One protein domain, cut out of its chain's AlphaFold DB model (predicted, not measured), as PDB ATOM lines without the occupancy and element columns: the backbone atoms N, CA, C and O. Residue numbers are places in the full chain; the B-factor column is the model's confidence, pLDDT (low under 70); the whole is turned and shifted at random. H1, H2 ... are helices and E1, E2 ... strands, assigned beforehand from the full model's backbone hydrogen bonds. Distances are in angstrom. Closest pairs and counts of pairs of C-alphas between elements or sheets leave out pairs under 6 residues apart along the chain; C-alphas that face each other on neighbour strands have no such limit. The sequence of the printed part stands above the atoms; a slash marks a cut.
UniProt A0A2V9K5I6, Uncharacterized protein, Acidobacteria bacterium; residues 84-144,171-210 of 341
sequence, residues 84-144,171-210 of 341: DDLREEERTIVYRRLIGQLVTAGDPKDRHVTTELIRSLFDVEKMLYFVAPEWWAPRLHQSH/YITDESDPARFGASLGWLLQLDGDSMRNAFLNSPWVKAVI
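This is residues 84 to 144 and 171 to 210 of the 341 residues of an uncharacterized protein of Acidobacteria bacterium (UniProt A0A2V9K5I6). A short two-stranded ribbon, E1 with E2, crosses over the long helix H1 near its residues 87 to 98, with helix H2 near one end of H1, helix H3 near the other, and a long looped arm, residues 171 to 194, beyond H3, of which residues 172 to 178 stick out. The assembly is loose, with few contacts between its parts and a radius of gyration of the C-alphas of 17.3 A. The printed part has 101 residues, with three named helices and two named strands in the order H1, H2, E1, H3, E2; the strands are antiparallel. The class is mostly helix, though only 45 of the 101 residues are in named elements, and the spans are 54 by 27 by 26 A.

Strands E1, residues 128 to 130, and E2, residues 207 to 209, are antiparallel neighbours at 162 degrees, with N 128 and O 209 at 2.9 A and N 130 and O 207 at 2.8 A, within hydrogen-bond range. The closest C-alphas of E1 and H1, residues 84 to 102, are those of Tyr 129 and Arg 91, 7.5 A apart. H1 and H2, residues 110 to 121, are close but not clearly touching, at a steep tilt of 60 degrees, opposite ways; their closest C-alphas, of Ile 99 and Thr 115, are 7.1 A apart. H1 and H3, residues 195 to 202, are close but not clearly touching, at a shallow tilt of 25 degrees, the same way; their closest C-alphas, of Leu 86 and Arg 197, are 7.4 A apart. H2 and H3 are apart. In H1, H2 and H3 every O i to N i+4 pair is within hydrogen-bond range.

H1 begins at C-alpha 84 (17.587, 23.366, -14.057) and is 26.7 A long; H2 is 16.5 A and H3 10.6 A. E1 is 6.8 A and E2 6.7 A, ending at C-alpha 209 (2.699, 14.800, -9.455).

The C-alphas farthest apart, of Gly 106 and Asp 174, are 55.1 A apart. Residues 145 to 170 are not printed; C-alphas 144 and 171 are 9.4 A apart across this cut. Of the links printed whole, H3 to E2 is tight, and H1 to H2 and H2 to E1 are short. Mean pLDDT of the printed part is 80.3, with residues 104 to 108, 139 to 144, 183 to 186 and 188 under 70.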
ATOM      1  N   ASP A  84      17.664  24.820 -14.199       86.00
ATOM      2  CA  ASP A  84      17.587  23.366 -14.057       86.00
ATOM      3  C   ASP A  84      18.088  22.913 -12.679       86.00
ATOM      4  O   ASP A  84      17.347  22.251 -11.954       86.00
ATOM      5  N   ASP A  85      19.255  23.405 -12.246       87.81
ATOM      6  CA  ASP A  85      19.805  23.158 -10.906       87.81
ATOM      7  C   ASP A  85      18.819  23.590  -9.800       87.81
ATOM      8  O   ASP A  85      18.657  22.918  -8.780       87.81
ATOM      9  N   LEU A  86      18.120  24.716 -10.001       86.75
ATOM     10  CA  LEU A  86      17.115  25.210  -9.054       86.75
ATOM     11  C   LEU A  86      15.899  24.286  -8.976       86.75
ATOM     12  O   LEU A  86      15.434  23.967  -7.880       86.75
ATOM     13  N   ARG A  87      15.399  23.822 -10.126       87.38
ATOM     14  CA  ARG A  87      14.266  22.889 -10.175       87.38
ATOM     15  C   ARG A  87      14.633  21.529  -9.588       87.38
ATOM     16  O   ARG A  87      13.771  20.890  -8.987       87.38
ATOM     17  N   GLU A  88      15.879  21.081  -9.711       87.50
ATOM     18  CA  GLU A  88      16.368  19.858  -9.062       87.50
ATOM     19  C   GLU A  88      16.420  19.979  -7.531       87.50
ATOM     20  O   GLU A  88      15.972  19.070  -6.819       87.50
ATOM     21  N   GLU A  89      16.902  21.111  -7.005       88.00
ATOM     22  CA  GLU A  89      16.878  21.405  -5.565       88.00
ATOM     23  C   GLU A  89      15.437  21.406  -5.026       88.00
ATOM     24  O   GLU A  89      15.135  20.733  -4.035       88.00
ATOM     25  N   GLU A  90      14.533  22.123  -5.700       89.06
ATOM     26  CA  GLU A  90      13.114  22.226  -5.342       89.06
ATOM     27  C   GLU A  90      12.440  20.845  -5.352       89.06
ATOM     28  O   GLU A  90      11.811  20.447  -4.366       89.06
ATOM     29  N   ARG A  91      12.665  20.055  -6.408       88.75
ATOM     30  CA  ARG A  91      12.186  18.670  -6.536       88.75
ATOM     31  C   ARG A  91      12.703  17.789  -5.401       88.75
ATOM     32  O   ARG A  91      11.932  17.047  -4.793       88.75
ATOM     33  N   THR A  92      13.980  17.913  -5.050       89.38
ATOM     34  CA  THR A  92      14.585  17.169  -3.937       89.38
ATOM     35  C   THR A  92      13.942  17.532  -2.599       89.38
ATOM     36  O   THR A  92      13.680  16.647  -1.779       89.38
ATOM     37  N   ILE A  93      13.655  18.814  -2.359       89.62
ATOM     38  CA  ILE A  93      12.993  19.281  -1.133       89.62
ATOM     39  C   ILE A  93      11.560  18.743  -1.052       89.62
ATOM     40  O   ILE A  93      11.177  18.195  -0.015       89.62
ATOM     41  N   VAL A  94      10.786  18.859  -2.136       89.94
ATOM     42  CA  VAL A  94       9.413  18.333  -2.215       89.94
ATOM     43  C   VAL A  94       9.408  16.829  -1.957       89.94
ATOM     44  O   VAL A  94       8.657  16.356  -1.104       89.94
ATOM     45  N   TYR A  95      10.304  16.089  -2.611       88.12
ATOM     46  CA  TYR A  95      10.421  14.647  -2.442       88.12
ATOM     47  C   TYR A  95      10.769  14.260  -1.000       88.12
ATOM     48  O   TYR A  95      10.114  13.404  -0.411       88.12
ATOM     49  N   ARG A  96      11.747  14.930  -0.375       87.50
ATOM     50  CA  ARG A  96      12.097  14.687   1.036       87.50
ATOM     51  C   ARG A  96      10.915  14.925   1.971       87.50
ATOM     52  O   ARG A  96      10.730  14.160   2.917       87.50
ATOM     53  N   ARG A  97      10.121  15.969   1.719       88.12
ATOM     54  CA  ARG A  97       8.930  16.269   2.520       88.12
ATOM     55  C   ARG A  97       7.852  15.201   2.349       88.12
ATOM     56  O   ARG A  97       7.295  14.772   3.356       88.12
ATOM     57  N   LEU A  98       7.623  14.738   1.121       84.75
ATOM     58  CA  LEU A  98       6.697  13.645   0.821       84.75
ATOM     59  C   LEU A  98       7.102  12.350   1.543       84.75
ATOM     60  O   LEU A  98       6.291  11.760   2.249       84.75
ATOM     61  N   ILE A  99       8.373  11.946   1.447       83.62
ATOM     62  CA  ILE A  99       8.895  10.780   2.179       83.62
ATOM     63  C   ILE A  99       8.725  10.962   3.691       83.62
ATOM     64  O   ILE A  99       8.354  10.022   4.389       83.62
ATOM     65  N   GLY A 100       8.949  12.174   4.203       81.94
ATOM     66  CA  GLY A 100       8.710  12.496   5.608       81.94
ATOM     67  C   GLY A 100       7.269  12.233   6.054       81.94
ATOM     68  O   GLY A 100       7.081  11.716   7.148       81.94
ATOM     69  N   GLN A 101       6.282  12.543   5.208       80.88
ATOM     70  CA  GLN A 101       4.854  12.311   5.472       80.88
ATOM     71  C   GLN A 101       4.447  10.838   5.317       80.88
ATOM     72  O   GLN A 101       3.630  10.337   6.083       80.88
ATOM     73  N   LEU A 102       5.038  10.126   4.358       75.50
ATOM     74  CA  LEU A 102       4.749   8.707   4.126       75.50
ATOM     75  C   LEU A 102       5.386   7.794   5.186       75.50
ATOM     76  O   LEU A 102       4.833   6.754   5.528       75.50
ATOM     77  N   VAL A 103       6.549   8.175   5.728       71.62
ATOM     78  CA  VAL A 103       7.323   7.352   6.680       71.62
ATOM     79  C   VAL A 103       7.111   7.780   8.139       71.62
ATOM     80  O   VAL A 103       7.714   7.211   9.045       71.62
ATOM     81  N   THR A 104       6.230   8.748   8.422       63.47
ATOM     82  CA  THR A 104       5.953   9.205   9.801       63.47
ATOM     83  C   THR A 104       5.482   8.095  10.756       63.47
ATOM     84  O   THR A 104       5.520   8.295  11.966       63.47
ATOM     85  N   ALA A 105       5.097   6.924  10.238       55.41
ATOM     86  CA  ALA A 105       4.676   5.754  11.009       55.41
ATOM     87  C   ALA A 105       5.760   4.661  11.214       55.41
ATOM     88  O   ALA A 105       5.454   3.645  11.833       55.41
ATOM     89  N   GLY A 106       6.996   4.824  10.709       60.44
ATOM     90  CA  GLY A 106       8.038   3.773  10.711       60.44
ATOM     91  C   GLY A 106       9.358   4.126  11.420       60.44
ATOM     92  O   GLY A 106       9.623   5.291  11.733       60.44
ATOM     93  N   ASP A 107      10.211   3.118  11.656       67.06
ATOM     94  CA  ASP A 107      11.578   3.295  12.182       67.06
ATOM     95  C   ASP A 107      12.402   4.147  11.187       67.06
ATOM     96  O   ASP A 107      12.359   3.899   9.977       67.06
ATOM     97  N   PRO A 108      13.178   5.154  11.638       69.50
ATOM     98  CA  PRO A 108      14.123   5.887  10.795       69.50
ATOM     99  C   PRO A 108      15.005   5.019   9.882       69.50
ATOM    100  O   PRO A 108      15.380   5.482   8.803       69.50
ATOM    101  N   LYS A 109      15.315   3.775  10.273       71.75
ATOM    102  CA  LYS A 109      16.078   2.812   9.458       71.75
ATOM    103  C   LYS A 109      15.343   2.372   8.185       71.75
ATOM    104  O   LYS A 109      15.989   2.131   7.166       71.75
ATOM    105  N   ASP A 110      14.014   2.372   8.201       76.12
ATOM    106  CA  ASP A 110      13.177   1.945   7.073       76.12
ATOM    107  C   ASP A 110      12.993   3.049   6.020       76.12
ATOM    108  O   ASP A 110      12.531   2.786   4.904       76.12
ATOM    109  N   ARG A 111      13.403   4.292   6.320       77.94
ATOM    110  CA  ARG A 111      13.321   5.433   5.386       77.94
ATOM    111  C   ARG A 111      14.104   5.187   4.107       77.94
ATOM    112  O   ARG A 111      13.626   5.529   3.027       77.94
ATOM    113  N   HIS A 112      15.289   4.593   4.224       83.06
ATOM    114  CA  HIS A 112      16.130   4.275   3.072       83.06
ATOM    115  C   HIS A 112      15.478   3.210   2.191       83.06
ATOM    116  O   HIS A 112      15.335   3.422   0.992       83.06
ATOM    117  N   VAL A 113      14.996   2.119   2.789       84.56
ATOM    118  CA  VAL A 113      14.310   1.041   2.059       84.56
ATOM    119  C   VAL A 113      13.042   1.559   1.379       84.56
ATOM    120  O   VAL A 113      12.796   1.260   0.217       84.56
ATOM    121  N   THR A 114      12.264   2.393   2.071       81.69
ATOM    122  CA  THR A 114      11.044   2.995   1.516       81.69
ATOM    123  C   THR A 114      11.357   3.957   0.369       81.69
ATOM    124  O   THR A 114      10.644   3.985  -0.630       81.69
ATOM    125  N   THR A 115      12.451   4.710   0.480       86.56
ATOM    126  CA  THR A 115      12.939   5.600  -0.581       86.56
ATOM    127  C   THR A 115      13.349   4.802  -1.818       86.56
ATOM    128  O   THR A 115      12.927   5.146  -2.919       86.56
ATOM    129  N   GLU A 116      14.098   3.708  -1.653       88.25
ATOM    130  CA  GLU A 116      14.470   2.816  -2.760       88.25
ATOM    131  C   GLU A 116      13.248   2.140  -3.390       88.25
ATOM    132  O   GLU A 116      13.132   2.081  -4.615       88.25
ATOM    133  N   LEU A 117      12.272   1.719  -2.579       88.62
ATOM    134  CA  LEU A 117      11.006   1.188  -3.077       88.62
ATOM    135  C   LEU A 117      10.267   2.229  -3.930       88.62
ATOM    136  O   LEU A 117       9.895   1.934  -5.063       88.62
ATOM    137  N   ILE A 118      10.109   3.458  -3.438       88.94
ATOM    138  CA  ILE A 118       9.437   4.535  -4.179       88.94
ATOM    139  C   ILE A 118      10.198   4.872  -5.463       88.94
ATOM    140  O   ILE A 118       9.577   5.007  -6.510       88.94
ATOM    141  N   ARG A 119      11.534   4.932  -5.425       89.81
ATOM    142  CA  ARG A 119      12.374   5.128  -6.620       89.81
ATOM    143  C   ARG A 119      12.291   3.975  -7.615       89.81
ATOM    144  O   ARG A 119      12.577   4.175  -8.793       89.81
ATOM    145  N   SER A 120      11.951   2.768  -7.165       92.94
ATOM    146  CA  SER A 120      11.751   1.620  -8.053       92.94
ATOM    147  C   SER A 120      10.403   1.669  -8.781       92.94
ATOM    148  O   SER A 120      10.328   1.232  -9.929       92.94
ATOM    149  N   LEU A 121       9.374   2.226  -8.129       92.56
ATOM    150  CA  LEU A 121       7.993   2.287  -8.618       92.56
ATOM    151  C   LEU A 121       7.684   3.569  -9.393       92.56
ATOM    152  O   LEU A 121       6.937   3.533 -10.365       92.56
ATOM    153  N   PHE A 122       8.258   4.695  -8.979       92.62
ATOM    154  CA  PHE A 122       7.957   6.020  -9.504       92.62
ATOM    155  C   PHE A 122       9.211   6.701 -10.055       92.62
ATOM    156  O   PHE A 122      10.318   6.543  -9.536       92.62
ATOM    157  N   ASP A 123       9.029   7.502 -11.100       91.62
ATOM    158  CA  ASP A 123      10.088   8.311 -11.694       91.62
ATOM    159  C   ASP A 123      10.160   9.677 -10.985       91.62
ATOM    160  O   ASP A 123       9.495  10.653 -11.338       91.62
ATOM    161  N   VAL A 124      10.963   9.713  -9.916       87.31
ATOM    162  CA  VAL A 124      11.180  10.902  -9.074       87.31
ATOM    163  C   VAL A 124      11.897  12.010  -9.844       87.31
ATOM    164  O   VAL A 124      11.622  13.188  -9.618       87.31
ATOM    165  N   GLU A 125      12.785  11.653 -10.775       84.44
ATOM    166  CA  GLU A 125      13.510  12.620 -11.602       84.44
ATOM    167  C   GLU A 125      12.576  13.349 -12.557       84.44
ATOM    168  O   GLU A 125      12.823  14.513 -12.850       84.44
ATOM    169  N   LYS A 126      11.451  12.743 -12.952       88.00
ATOM    170  CA  LYS A 126      10.395  13.385 -13.754       88.00
ATOM    171  C   LYS A 126       9.216  13.927 -12.935       88.00
ATOM    172  O   LYS A 126       8.189  14.271 -13.513       88.00
ATOM    173  N   MET A 127       9.358  14.077 -11.614       89.69
ATOM    174  CA  MET A 127       8.326  14.691 -10.766       89.69
ATOM    175  C   MET A 127       7.990  16.129 -11.194       89.69
ATOM    176  O   MET A 127       8.819  17.034 -11.145       89.69
ATOM    177  N   LEU A 128       6.729  16.372 -11.519       89.25
ATOM    178  CA  LEU A 128       6.225  17.714 -11.776       89.25
ATOM    179  C   LEU A 128       5.684  18.289 -10.473       89.25
ATOM    180  O   LEU A 128       4.969  17.612  -9.741       89.25
ATOM    181  N   TYR A 129       5.993  19.544 -10.176       88.81
ATOM    182  CA  TYR A 129       5.317  20.265  -9.107       88.81
ATOM    183  C   TYR A 129       4.733  21.560  -9.640       88.81
ATOM    184  O   TYR A 129       5.283  22.206 -10.529       88.81
ATOM    185  N   PHE A 130       3.583  21.914  -9.088       88.75
ATOM    186  CA  PHE A 130       2.839  23.101  -9.439       88.75
ATOM    187  C   PHE A 130       2.585  23.923  -8.185       88.75
ATOM    188  O   PHE A 130       2.140  23.407  -7.152       88.75
ATOM    189  N   VAL A 131       2.871  25.215  -8.301       87.94
ATOM    190  CA  VAL A 131       2.613  26.210  -7.269       87.94
ATOM    191  C   VAL A 131       1.588  27.175  -7.829       87.94
ATOM    192  O   VAL A 131       1.894  27.970  -8.716       87.94
ATOM    193  N   ALA A 132       0.365  27.079  -7.327       87.62
ATOM    194  CA  ALA A 132      -0.716  27.919  -7.796       87.62
ATOM    195  C   ALA A 132      -0.551  29.359  -7.265       87.62
ATOM    196  O   ALA A 132      -0.181  29.517  -6.095       87.62
ATOM    197  N   PRO A 133      -0.802  30.405  -8.076       84.50
ATOM    198  CA  PRO A 133      -0.678  31.800  -7.643       84.50
ATOM    199  C   PRO A 133      -1.524  32.151  -6.413       84.50
ATOM    200  O   PRO A 133      -1.126  32.972  -5.594       84.50
ATOM    201  N   GLU A 134      -2.676  31.506  -6.240       86.88
ATOM    202  CA  GLU A 134      -3.563  31.696  -5.089       86.88
ATOM    203  C   GLU A 134      -2.976  31.185  -3.766       86.88
ATOM    204  O   GLU A 134      -3.407  31.598  -2.691       86.88
ATOM    205  N   TRP A 135      -1.980  30.298  -3.822       86.06
ATOM    206  CA  TRP A 135      -1.281  29.793  -2.643       86.06
ATOM    207  C   TRP A 135      -0.078  30.646  -2.281       86.06
ATOM    208  O   TRP A 135       0.718  30.237  -1.442       86.06
ATOM    209  N   TRP A 136       0.126  31.782  -2.935       85.06
ATOM    210  CA  TRP A 136       1.242  32.661  -2.637       85.06
ATOM    211  C   TRP A 136       0.870  33.534  -1.448       85.06
ATOM    212  O   TRP A 136      -0.017  34.382  -1.532       85.06
ATOM    213  N   ALA A 137       1.552  33.324  -0.326       80.31
ATOM    214  CA  ALA A 137       1.356  34.125   0.869       80.31
ATOM    215  C   ALA A 137       2.673  34.830   1.213       80.31
ATOM    216  O   ALA A 137       3.689  34.146   1.370       80.31
ATOM    217  N   PRO A 138       2.689  36.168   1.360       70.69
ATOM    218  CA  PRO A 138       3.873  36.852   1.856       70.69
ATOM    219  C   PRO A 138       4.176  36.311   3.252       70.69
ATOM    220  O   PRO A 138       3.339  36.358   4.161       70.69
ATOM    221  N   ARG A 139       5.362  35.733   3.425       64.69
ATOM    222  CA  ARG A 139       5.807  35.291   4.738       64.69
ATOM    223  C   ARG A 139       6.461  36.481   5.412       64.69
ATOM    224  O   ARG A 139       7.547  36.884   5.020       64.69
ATOM    225  N   LEU A 140       5.844  36.961   6.492       57.53
ATOM    226  CA  LEU A 140       6.458  37.887   7.451       57.53
ATOM    227  C   LEU A 140       7.569  37.166   8.244       57.53
ATOM    228  O   LEU A 140       7.511  37.044   9.463       57.53
ATOM    229  N   HIS A 141       8.533  36.561   7.557       55.06
ATOM    230  CA  HIS A 141       9.777  36.127   8.172       55.06
ATOM    231  C   HIS A 141      10.777  37.262   8.030       55.06
ATOM    232  O   HIS A 141      10.859  37.891   6.977       55.06
ATOM    233  N   GLN A 142      11.552  37.491   9.087       53.66
ATOM    234  CA  GLN A 142      12.696  38.392   9.061       53.66
ATOM    235  C   GLN A 142      13.749  37.811   8.110       53.66
ATOM    236  O   GLN A 142      14.687  37.143   8.531       53.66
ATOM    237  N   SER A 143      13.583  38.039   6.811       53.25
ATOM    238  CA  SER A 143      14.607  37.778   5.801       53.25
ATOM    239  C   SER A 143      15.567  38.961   5.734       53.25
ATOM    240  O   SER A 143      15.910  39.462   4.671       53.25
ATOM    241  N   HIS A 144      16.000  39.439   6.900       56.16
ATOM    242  CA  HIS A 144      17.137  40.331   6.932       56.16
ATOM    243  C   HIS A 144      18.389  39.505   6.708       56.16
ATOM    244  O   HIS A 144      18.627  38.505   7.390       56.16
ATOM    245  N   TYR A 171      19.499  46.732   2.223       81.69
ATOM    246  CA  TYR A 171      20.589  47.698   2.260       81.69
ATOM    247  C   TYR A 171      21.291  47.778   0.905       81.69
ATOM    248  O   TYR A 171      21.483  46.767   0.234       81.69
ATOM    249  N   ILE A 172      21.696  48.990   0.532       84.25
ATOM    250  CA  ILE A 172      22.548  49.264  -0.625       84.25
ATOM    251  C   ILE A 172      23.710  50.158  -0.199       84.25
ATOM    252  O   ILE A 172      23.600  50.960   0.729       84.25
ATOM    253  N   THR A 173      24.823  50.008  -0.896       87.44
ATOM    254  CA  THR A 173      26.017  50.854  -0.839       87.44
ATOM    255  C   THR A 173      26.189  51.613  -2.154       87.44
ATOM    256  O   THR A 173      25.491  51.353  -3.130       87.44
ATOM    257  N   ASP A 174      27.138  52.538  -2.184       86.56
ATOM    258  CA  ASP A 174      27.570  53.281  -3.372       86.56
ATOM    259  C   ASP A 174      28.150  52.391  -4.483       86.56
ATOM    260  O   ASP A 174      28.026  52.721  -5.659       86.56
ATOM    261  N   GLU A 175      28.740  51.249  -4.123       86.88
ATOM    262  CA  GLU A 175      29.346  50.305  -5.070       86.88
ATOM    263  C   GLU A 175      28.475  49.073  -5.381       86.88
ATOM    264  O   GLU A 175      28.915  48.180  -6.110       86.88
ATOM    265  N   SER A 176      27.270  48.976  -4.810       86.19
ATOM    266  CA  SER A 176      26.382  47.822  -5.004       86.19
ATOM    267  C   SER A 176      25.237  48.157  -5.946       86.19
ATOM    268  O   SER A 176      24.536  49.151  -5.743       86.19
ATOM    269  N   ASP A 177      24.975  47.272  -6.901       83.19
ATOM    270  CA  ASP A 177      23.795  47.384  -7.748       83.19
ATOM    271  C   ASP A 177      22.515  47.135  -6.929       83.19
ATOM    272  O   ASP A 177      22.486  46.233  -6.079       83.19
ATOM    273  N   PRO A 178      21.432  47.898  -7.167       79.56
ATOM    274  CA  PRO A 178      20.150  47.630  -6.532       79.56
ATOM    275  C   PRO A 178      19.626  46.248  -6.939       79.56
ATOM    276  O   PRO A 178      19.869  45.761  -8.047       79.56
ATOM    277  N   ALA A 179      18.859  45.616  -6.048       74.62
ATOM    278  CA  ALA A 179      18.260  44.318  -6.329       74.62
ATOM    279  C   ALA A 179      17.368  44.397  -7.581       74.62
ATOM    280  O   ALA A 179      16.534  45.296  -7.708       74.62
ATOM    281  N   ARG A 180      17.498  43.418  -8.486       74.44
ATOM    282  CA  ARG A 180      16.817  43.404  -9.799       74.44
ATOM    283  C   ARG A 180      15.294  43.573  -9.721       74.44
ATOM    284  O   ARG A 180      14.706  44.147 -10.629       74.44
ATOM    285  N   PHE A 181      14.671  43.076  -8.652       70.31
ATOM    286  CA  PHE A 181      13.218  43.123  -8.434       70.31
ATOM    287  C   PHE A 181      12.792  44.109  -7.334       70.31
ATOM    288  O   PHE A 181      11.625  44.131  -6.950       70.31
ATOM    289  N   GLY A 182      13.714  44.944  -6.845       70.56
ATOM    290  CA  GLY A 182      13.446  45.913  -5.784       70.56
ATOM    291  C   GLY A 182      13.155  45.281  -4.418       70.56
ATOM    292  O   GLY A 182      13.490  44.127  -4.159       70.56
ATOM    293  N   ALA A 183      12.554  46.076  -3.525       64.81
ATOM    294  CA  ALA A 183      12.155  45.636  -2.189       64.81
ATOM    295  C   ALA A 183      10.771  44.988  -2.261       64.81
ATOM    296  O   ALA A 183       9.831  45.579  -2.800       64.81
ATOM    297  N   SER A 184      10.629  43.792  -1.700       63.56
ATOM    298  CA  SER A 184       9.336  43.130  -1.591       63.56
ATOM    299  C   SER A 184       8.478  43.721  -0.471       63.56
ATOM    300  O   SER A 184       8.960  44.159   0.566       63.56
ATOM    301  N   LEU A 185       7.158  43.668  -0.658       60.50
ATOM    302  CA  LEU A 185       6.159  43.936   0.383       60.50
ATOM    303  C   LEU A 185       5.971  42.698   1.288       60.50
ATOM    304  O   LEU A 185       4.873  42.150   1.354       60.50
ATOM    305  N   GLY A 186       7.048  42.203   1.909       62.41
ATOM    306  CA  GLY A 186       7.016  41.010   2.774       62.41
ATOM    307  C   GLY A 186       7.064  39.665   2.035       62.41
ATOM    308  O   GLY A 186       6.741  38.624   2.604       62.41
ATOM    309  N   TRP A 187       7.445  39.669   0.756       70.31
ATOM    310  CA  TRP A 187       7.743  38.450  -0.002       70.31
ATOM    311  C   TRP A 187       9.192  38.035   0.234       70.31
ATOM    312  O   TRP A 187      10.090  38.868   0.139       70.31
ATOM    313  N   LEU A 188       9.450  36.751   0.468       69.88
ATOM    314  CA  LEU A 188      10.814  36.237   0.462       69.88
ATOM    315  C   LEU A 188      11.356  36.331  -0.967       69.88
ATOM    316  O   LEU A 188      10.871  35.635  -1.861       69.88
ATOM    317  N   LEU A 189      12.327  37.214  -1.178       71.19
ATOM    318  CA  LEU A 189      13.047  37.337  -2.438       71.19
ATOM    319  C   LEU A 189      14.441  36.764  -2.250       71.19
ATOM    320  O   LEU A 189      15.204  37.224  -1.402       71.19
ATOM    321  N   GLN A 190      14.778  35.768  -3.053       72.50
ATOM    322  CA  GLN A 190      16.144  35.297  -3.128       72.50
ATOM    323  C   GLN A 190      16.970  36.177  -4.078       72.50
ATOM    324  O   GLN A 190      16.480  36.677  -5.093       72.50
ATOM    325  N   LEU A 191      18.248  36.356  -3.736       73.00
ATOM    326  CA  LEU A 191      19.198  37.205  -4.468       73.00
ATOM    327  C   LEU A 191      19.517  36.693  -5.887       73.00
ATOM    328  O   LEU A 191      20.043  37.441  -6.703       73.00
ATOM    329  N   ASP A 192      19.176  35.441  -6.207       71.00
ATOM    330  CA  ASP A 192      19.356  34.858  -7.543       71.00
ATOM    331  C   ASP A 192      18.332  35.366  -8.575       71.00
ATOM    332  O   ASP A 192      18.543  35.202  -9.780       71.00
ATOM    333  N   GLY A 193      17.252  36.013  -8.131       71.44
ATOM    334  CA  GLY A 193      16.283  36.662  -9.006       71.44
ATOM    335  C   GLY A 193      15.422  35.707  -9.841       71.44
ATOM    336  O   GLY A 193      14.897  36.121 -10.874       71.44
ATOM    337  N   ASP A 194      15.268  34.445  -9.436       81.25
ATOM    338  CA  ASP A 194      14.344  33.528 -10.111       81.25
ATOM    339  C   ASP A 194      12.912  33.685  -9.569       81.25
ATOM    340  O   ASP A 194      12.634  33.464  -8.387       81.25
ATOM    341  N   SER A 195      11.975  34.069 -10.440       77.75
ATOM    342  CA  SER A 195      10.584  34.340 -10.055       77.75
ATOM    343  C   SER A 195       9.845  33.079  -9.604       77.75
ATOM    344  O   SER A 195       9.076  33.127  -8.643       77.75
ATOM    345  N   MET A 196      10.108  31.940 -10.247       81.75
ATOM    346  CA  MET A 196       9.493  30.657  -9.897       81.75
ATOM    347  C   MET A 196      10.012  30.119  -8.563       81.75
ATOM    348  O   MET A 196       9.224  29.608  -7.768       81.75
ATOM    349  N   ARG A 197      11.302  30.294  -8.263       83.19
ATOM    350  CA  ARG A 197      11.846  29.968  -6.943       83.19
ATOM    351  C   ARG A 197      11.213  30.807  -5.845       83.19
ATOM    352  O   ARG A 197      10.822  30.281  -4.804       83.19
ATOM    353  N   ASN A 198      11.070  32.108  -6.077       80.12
ATOM    354  CA  ASN A 198      10.394  32.982  -5.125       80.12
ATOM    355  C   ASN A 198       8.935  32.545  -4.919       80.12
ATOM    356  O   ASN A 198       8.463  32.522  -3.783       80.12
ATOM    357  N   ALA A 199       8.236  32.122  -5.976       83.38
ATOM    358  CA  ALA A 199       6.904  31.532  -5.853       83.38
ATOM    359  C   ALA A 199       6.915  30.252  -4.994       83.38
ATOM    360  O   ALA A 199       6.101  30.117  -4.081       83.38
ATOM    361  N   PHE A 200       7.870  29.347  -5.224       87.50
ATOM    362  CA  PHE A 200       8.024  28.112  -4.452       87.50
ATOM    363  C   PHE A 200       8.277  28.377  -2.961       87.50
ATOM    364  O   PHE A 200       7.613  27.796  -2.104       87.50
ATOM    365  N   LEU A 201       9.194  29.288  -2.634       83.12
ATOM    366  CA  LEU A 201       9.554  29.601  -1.250       83.12
ATOM    367  C   LEU A 201       8.427  30.314  -0.485       83.12
ATOM    368  O   LEU A 201       8.241  30.080   0.714       83.12
ATOM    369  N   ASN A 202       7.664  31.168  -1.170       83.25
ATOM    370  CA  ASN A 202       6.547  31.899  -0.570       83.25
ATOM    371  C   ASN A 202       5.249  31.090  -0.514       83.25
ATOM    372  O   ASN A 202       4.310  31.497   0.166       83.25
ATOM    373  N   SER A 203       5.178  29.929  -1.162       87.88
ATOM    374  CA  SER A 203       3.970  29.121  -1.098       87.88
ATOM    375  C   SER A 203       3.958  28.175   0.112       87.88
ATOM    376  O   SER A 203       4.905  27.419   0.340       87.88
ATOM    377  N   PRO A 204       2.918  28.203   0.964       86.31
ATOM    378  CA  PRO A 204       2.642  27.150   1.944       86.31
ATOM    379  C   PRO A 204       2.366  25.765   1.345       86.31
ATOM    380  O   PRO A 204       2.685  24.768   2.000       86.31
ATOM    381  N   TRP A 205       1.788  25.687   0.143       87.06
ATOM    382  CA  TRP A 205       1.332  24.435  -0.462       87.06
ATOM    383  C   TRP A 205       1.946  24.226  -1.840       87.06
ATOM    384  O   TRP A 205       2.124  25.155  -2.616       87.06
ATOM    385  N   VAL A 206       2.243  22.972  -2.158       89.94
ATOM    386  CA  VAL A 206       2.745  22.577  -3.471       89.94
ATOM    387  C   VAL A 206       1.993  21.329  -3.888       89.94
ATOM    388  O   VAL A 206       1.885  20.383  -3.108       89.94
ATOM    389  N   LYS A 207       1.487  21.317  -5.120       90.62
ATOM    390  CA  LYS A 207       0.918  20.111  -5.714       90.62
ATOM    391  C   LYS A 207       2.026  19.374  -6.448       90.62
ATOM    392  O   LYS A 207       2.554  19.901  -7.421       90.62
ATOM    393  N   ALA A 208       2.374  18.179  -5.990       90.38
ATOM    394  CA  ALA A 208       3.359  17.324  -6.641       90.38
ATOM    395  C   ALA A 208       2.661  16.189  -7.397       90.38
ATOM    396  O   ALA A 208       1.720  15.584  -6.889       90.38
ATOM    397  N   VAL A 209       3.128  15.909  -8.608       91.06
ATOM    398  CA  VAL A 209       2.699  14.800  -9.455       91.06
ATOM    399  C   VAL A 209       3.936  13.978  -9.772       91.06
ATOM    400  O   VAL A 209       4.866  14.466 -10.418       91.06
ATOM    401  N   ILE A 210       3.952  12.733  -9.306       90.69
ATOM    402  CA  ILE A 210       5.057  11.812  -9.555       90.69
ATOM    403  C   ILE A 210       4.585  10.760 -10.559       90.69
ATOM    404  O   ILE A 210       3.650  10.018 -10.252       90.69
TER     405      ILE A 210